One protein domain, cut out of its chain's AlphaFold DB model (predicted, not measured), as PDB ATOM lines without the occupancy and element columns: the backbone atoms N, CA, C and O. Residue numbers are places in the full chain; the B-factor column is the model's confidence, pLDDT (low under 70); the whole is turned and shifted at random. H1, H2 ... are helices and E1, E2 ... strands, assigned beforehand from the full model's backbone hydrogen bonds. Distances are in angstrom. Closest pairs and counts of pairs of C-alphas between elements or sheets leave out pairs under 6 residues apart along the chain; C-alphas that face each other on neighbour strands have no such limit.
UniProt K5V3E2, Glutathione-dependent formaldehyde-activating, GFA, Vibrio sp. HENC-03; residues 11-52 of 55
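AT A GLANCE: This is residues 11 to 52 of the 55 residues of the protein "Glutathione-dependent formaldehyde-activating, GFA" of Vibrio sp. HENC-03 (UniProt K5V3E2). What does the model look like? Little regular structure: a free arm, residues 11 to 18, sticks out from a body of two parallel strands joined by a wide loop, residues 26 to 39, with a short helix straight after the second strand. What is printed? There are 42 residues, with E1, E2 and H1 in that order, mixed in class, and 16 in named elements. How spread is it? It is loose, with a radius of gyration of the C-alphas of 12.4 A, and spans 31 by 30 by 17 A.

HOW THE PARTS SIT: How do the strands stand? E1, residues 22 to 25, and E2, residues 40 to 43, are parallel neighbours at 29 degrees; N 23 and O 40, 2.8 A apart, are within hydrogen-bond range. Where is the helix? H1, residues 44 to 51, follows E2 by a tight link; the closest C-alphas of E1 and H1, those of Ile 24 and Ala 44, are 5.9 A apart. Every O i to N i+4 pair in H1 is within hydrogen-bond range.

IN THESE COORDINATES: Where does E1 begin? C-alpha 22 is at (-47.812, 8.739, -45.537), and E1 measures 9.9 A, E2 10.2 A. Where does H1 end? After 10.6 A, C-alpha 51 is at (-55.016, 14.495, -36.821).

THE WHOLE: How far does it reach? The C-alphas farthest apart, of Gly 11 and Glu 49, are 32.5 A apart; the printed part has no cut, and E1 to E2 is a long link. Where is confidence low? Residues 16 and 28 to 34 are under 70.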
ATOM      1  N   GLY A  11     -49.469 -10.020 -49.080       79.38
ATOM      2  CA  GLY A  11     -50.777 -10.689 -49.121       79.38
ATOM      3  C   GLY A  11     -51.728 -10.351 -47.963       79.38
ATOM      4  O   GLY A  11     -52.873 -10.789 -47.986       79.38
ATOM      5  N   LEU A  12     -51.278  -9.583 -46.960       81.25
ATOM      6  CA  LEU A  12     -52.149  -9.023 -45.921       81.25
ATOM      7  C   LEU A  12     -53.075  -7.939 -46.495       81.25
ATOM      8  O   LEU A  12     -54.203  -7.777 -46.038       81.25
ATOM      9  N   PHE A  13     -52.605  -7.212 -47.509       79.50
ATOM     10  CA  PHE A  13     -53.373  -6.182 -48.188       79.50
ATOM     11  C   PHE A  13     -54.095  -6.837 -49.367       79.50
ATOM     12  O   PHE A  13     -53.510  -7.101 -50.412       79.50
ATOM     13  N   ASN A  14     -55.378  -7.150 -49.178       72.31
ATOM     14  CA  ASN A  14     -56.202  -7.813 -50.197       72.31
ATOM     15  C   ASN A  14     -56.678  -6.841 -51.301       72.31
ATOM     16  O   ASN A  14     -57.408  -7.233 -52.210       72.31
ATOM     17  N   GLU A  15     -56.292  -5.564 -51.210       74.75
ATOM     18  CA  GLU A  15     -56.602  -4.541 -52.201       74.75
ATOM     19  C   GLU A  15     -55.496  -4.463 -53.266       74.75
ATOM     20  O   GLU A  15     -54.319  -4.330 -52.925       74.75
ATOM     21  N   PRO A  16     -55.850  -4.499 -54.563       68.06
ATOM     22  CA  PRO A  16     -54.877  -4.484 -55.656       68.06
ATOM     23  C   PRO A  16     -54.105  -3.160 -55.781       68.06
ATOM     24  O   PRO A  16     -53.090  -3.119 -56.471       68.06
ATOM     25  N   ASP A  17     -54.570  -2.089 -55.132       72.94
ATOM     26  CA  ASP A  17     -54.025  -0.730 -55.232       72.94
ATOM     27  C   ASP A  17     -53.493  -0.242 -53.872       72.94
ATOM     28  O   ASP A  17     -53.791   0.860 -53.417       72.94
ATOM     29  N   PHE A  18     -52.714  -1.082 -53.183       75.19
ATOM     30  CA  PHE A  18     -52.020  -0.665 -51.964       75.19
ATOM     31  C   PHE A  18     -51.092   0.524 -52.260       75.19
ATOM     32  O   PHE A  18     -50.140   0.415 -53.038       75.19
ATOM     33  N   LYS A  19     -51.357   1.661 -51.612       74.94
ATOM     34  CA  LYS A  19     -50.587   2.898 -51.762       74.94
ATOM     35  C   LYS A  19     -50.011   3.328 -50.423       74.94
ATOM     36  O   LYS A  19     -50.744   3.641 -49.489       74.94
ATOM     37  N   LEU A  20     -48.685   3.419 -50.362       77.50
ATOM     38  CA  LEU A  20     -48.009   4.087 -49.257       77.50
ATOM     39  C   LEU A  20     -48.192   5.602 -49.433       77.50
ATOM     40  O   LEU A  20     -47.552   6.211 -50.287       77.50
ATOM     41  N   SER A  21     -49.122   6.200 -48.689       82.31
ATOM     42  CA  SER A  21     -49.438   7.633 -48.815       82.31
ATOM     43  C   SER A  21     -48.683   8.510 -47.824       82.31
ATOM     44  O   SER A  21     -48.368   9.656 -48.143       82.31
ATOM     45  N   LEU A  22     -48.396   7.985 -46.634       81.12
ATOM     46  CA  LEU A  22     -47.812   8.739 -45.537       81.12
ATOM     47  C   LEU A  22     -46.740   7.903 -44.836       81.12
ATOM     48  O   LEU A  22     -46.998   6.776 -44.424       81.12
ATOM     49  N   GLU A  23     -45.557   8.479 -44.686       84.81
ATOM     50  CA  GLU A  23     -44.466   7.959 -43.869       84.81
ATOM     51  C   GLU A  23     -44.251   8.921 -42.693       84.81
ATOM     52  O   GLU A  23     -44.023  10.117 -42.902       84.81
ATOM     53  N   ILE A  24     -44.330   8.408 -41.464       82.50
ATOM     54  CA  ILE A  24     -44.172   9.200 -40.239       82.50
ATOM     55  C   ILE A  24     -42.852   8.814 -39.584       82.50
ATOM     56  O   ILE A  24     -42.653   7.649 -39.245       82.50
ATOM     57  N   PHE A  25     -41.963   9.785 -39.392       82.69
ATOM     58  CA  PHE A  25     -40.660   9.570 -38.764       82.69
ATOM     59  C   PHE A  25     -40.635  10.192 -37.365       82.69
ATOM     60  O   PHE A  25     -41.116  11.310 -37.159       82.69
ATOM     61  N   THR A  26     -40.091   9.458 -36.392       76.50
ATOM     62  CA  THR A  26     -39.942   9.930 -35.005       76.50
ATOM     63  C   THR A  26     -38.662  10.730 -34.779       76.50
ATOM     64  O   THR A  26     -38.623  11.526 -33.850       76.50
ATOM     65  N   ASP A  27     -37.632  10.512 -35.599       71.19
ATOM     66  CA  ASP A  27     -36.322  11.160 -35.476       71.19
ATOM     67  C   ASP A  27     -35.844  11.660 -36.856       71.19
ATOM     68  O   ASP A  27     -36.344  12.674 -37.336       71.19
ATOM     69  N   GLU A  28     -34.974  10.927 -37.556       66.62
ATOM     70  CA  GLU A  28     -34.506  11.277 -38.904       66.62
ATOM     71  C   GLU A  28     -34.696  10.121 -39.904       66.62
ATOM     72  O   GLU A  28     -34.450   8.954 -39.587       66.62
ATOM     73  N   LYS A  29     -35.119  10.428 -41.144       67.94
ATOM     74  CA  LYS A  29     -35.129   9.438 -42.236       67.94
ATOM     75  C   LYS A  29     -33.684   9.207 -42.700       67.94
ATOM     76  O   LYS A  29     -33.087  10.143 -43.235       67.94
ATOM     77  N   PRO A  30     -33.132   7.986 -42.598       67.44
ATOM     78  CA  PRO A  30     -31.812   7.704 -43.143       67.44
ATOM     79  C   PRO A  30     -31.762   7.998 -44.649       67.44
ATOM     80  O   PRO A  30     -32.564   7.477 -45.424       67.44
ATOM     81  N   ALA A  31     -30.783   8.797 -45.081       67.50
ATOM     82  CA  ALA A  31     -30.662   9.259 -46.469       67.50
ATOM     83  C   ALA A  31     -30.394   8.140 -47.499       67.50
ATOM     84  O   ALA A  31     -30.454   8.378 -48.703       67.50
ATOM     85  N   TYR A  32     -30.075   6.927 -47.041       68.31
ATOM     86  CA  TYR A  32     -29.686   5.807 -47.895       68.31
ATOM     87  C   TYR A  32     -30.857   4.925 -48.358       68.31
ATOM     88  O   TYR A  32     -30.637   4.055 -49.200       68.31
ATOM     89  N   TYR A  33     -32.077   5.107 -47.833       67.56
ATOM     90  CA  TYR A  33     -33.222   4.277 -48.217       67.56
ATOM     91  C   TYR A  33     -34.528   5.069 -48.304       67.56
ATOM     92  O   TYR A  33     -34.955   5.717 -47.347       67.56
ATOM     93  N   ASP A  34     -35.190   4.970 -49.457       69.25
ATOM     94  CA  ASP A  34     -36.496   5.570 -49.690       69.25
ATOM     95  C   ASP A  34     -37.524   4.481 -50.016       69.25
ATOM     96  O   ASP A  34     -37.454   3.839 -51.063       69.25
ATOM     97  N   LEU A  35     -38.435   4.237 -49.070       74.25
ATOM     98  CA  LEU A  35     -39.419   3.155 -49.134       74.25
ATOM     99  C   LEU A  35     -40.484   3.430 -50.207       74.25
ATOM    100  O   LEU A  35     -40.917   2.515 -50.906       74.25
ATOM    101  N   GLN A  36     -40.861   4.699 -50.376       77.38
ATOM    102  CA  GLN A  36     -41.679   5.162 -51.487       77.38
ATOM    103  C   GLN A  36     -41.349   6.638 -51.797       77.38
ATOM    104  O   GLN A  36     -41.697   7.522 -51.019       77.38
ATOM    105  N   PRO A  37     -40.735   6.955 -52.950       75.12
ATOM    106  CA  PRO A  37     -40.371   8.334 -53.292       75.12
ATOM    107  C   PRO A  37     -41.552   9.313 -53.359       75.12
ATOM    108  O   PRO A  37     -41.343  10.522 -53.259       75.12
ATOM    109  N   HIS A  38     -42.780   8.820 -53.544       76.12
ATOM    110  CA  HIS A  38     -43.983   9.646 -53.687       76.12
ATOM    111  C   HIS A  38     -44.842   9.772 -52.420       76.12
ATOM    112  O   HIS A  38     -45.850  10.479 -52.459       76.12
ATOM    113  N   SER A  39     -44.496   9.111 -51.310       80.88
ATOM    114  CA  SER A  39     -45.242   9.277 -50.057       80.88
ATOM    115  C   SER A  39     -44.972  10.639 -49.434       80.88
ATOM    116  O   SER A  39     -43.865  11.180 -49.489       80.88
ATOM    117  N   LYS A  40     -45.998  11.192 -48.784       82.38
ATOM    118  CA  LYS A  40     -45.831  12.358 -47.924       82.38
ATOM    119  C   LYS A  40     -45.009  11.926 -46.712       82.38
ATOM    120  O   LYS A  40     -45.341  10.940 -46.063       82.38
ATOM    121  N   LYS A  41     -43.946  12.661 -46.404       84.69
ATOM    122  CA  LYS A  41     -43.138  12.445 -45.200       84.69
ATOM    123  C   LYS A  41     -43.557  13.476 -44.168       84.69
ATOM    124  O   LYS A  41     -43.648  14.653 -44.508       84.69
ATOM    125  N   MET A  42     -43.851  13.033 -42.956       83.00
ATOM    126  CA  MET A  42     -44.220  13.906 -41.843       83.00
ATOM    127  C   MET A  42     -43.463  13.483 -40.588       83.00
ATOM    128  O   MET A  42     -43.088  12.320 -40.433       83.00
ATOM    129  N   THR A  43     -43.239  14.425 -39.681       84.81
ATOM    130  CA  THR A  43     -42.794  14.099 -38.324       84.81
ATOM    131  C   THR A  43     -43.972  13.636 -37.470       84.81
ATOM    132  O   THR A  43     -45.130  13.934 -37.772       84.81
ATOM    133  N   ALA A  44     -43.692  12.924 -36.375       80.25
ATOM    134  CA  ALA A  44     -44.731  12.561 -35.410       80.25
ATOM    135  C   ALA A  44     -45.516  13.797 -34.932       80.25
ATOM    136  O   ALA A  44     -46.742  13.759 -34.881       80.25
ATOM    137  N   GLN A  45     -44.822  14.910 -34.667       81.56
ATOM    138  CA  GLN A  45     -45.442  16.165 -34.246       81.56
ATOM    139  C   GLN A  45     -46.437  16.697 -35.289       81.56
ATOM    140  O   GLN A  45     -47.592  16.932 -34.951       81.56
ATOM    141  N   GLU A  46     -46.038  16.788 -36.562       81.88
ATOM    142  CA  GLU A  46     -46.918  17.275 -37.635       81.88
ATOM    143  C   GLU A  46     -48.167  16.401 -37.831       81.88
ATOM    144  O   GLU A  46     -49.208  16.881 -38.281       81.88
ATOM    145  N   VAL A  47     -48.075  15.105 -37.524       84.50
ATOM    146  CA  VAL A  47     -49.222  14.189 -37.572       84.50
ATOM    147  C   VAL A  47     -50.165  14.457 -36.411       84.50
ATOM    148  O   VAL A  47     -51.369  14.538 -36.629       84.50
ATOM    149  N   PHE A  48     -49.640  14.631 -35.197       83.56
ATOM    150  CA  PHE A  48     -50.474  15.023 -34.064       83.56
ATOM    151  C   PHE A  48     -51.153  16.370 -34.327       83.56
ATOM    152  O   PHE A  48     -52.348  16.481 -34.107       83.56
ATOM    153  N   GLU A  49     -50.461  17.353 -34.898       84.56
ATOM    154  CA  GLU A  49     -51.066  18.647 -35.248       84.56
ATOM    155  C   GLU A  49     -52.171  18.539 -36.317       84.56
ATOM    156  O   GLU A  49     -53.135  19.296 -36.276       84.56
ATOM    157  N   GLN A  50     -52.061  17.609 -37.273       82.38
ATOM    158  CA  GLN A  50     -53.061  17.433 -38.340       82.38
ATOM    159  C   GLN A  50     -54.245  16.536 -37.966       82.38
ATOM    160  O   GLN A  50     -55.320  16.694 -38.541       82.38
ATOM    161  N   TYR A  51     -54.040  15.559 -37.083       82.62
ATOM    162  CA  TYR A  51     -55.016  14.495 -36.821       82.62
ATOM    163  C   TYR A  51     -55.435  14.379 -35.355       82.62
ATOM    164  O   TYR A  51     -56.319  13.571 -35.059       82.62
ATOM    165  N   ALA A  52     -54.835  15.138 -34.430       81.00
ATOM    166  CA  ALA A  52     -55.369  15.211 -33.077       81.00
ATOM    167  C   ALA A  52     -56.779  15.823 -33.135       81.00
ATOM    168  O   ALA A  52     -56.979  16.833 -33.811       81.00
TER     169      ALA A  52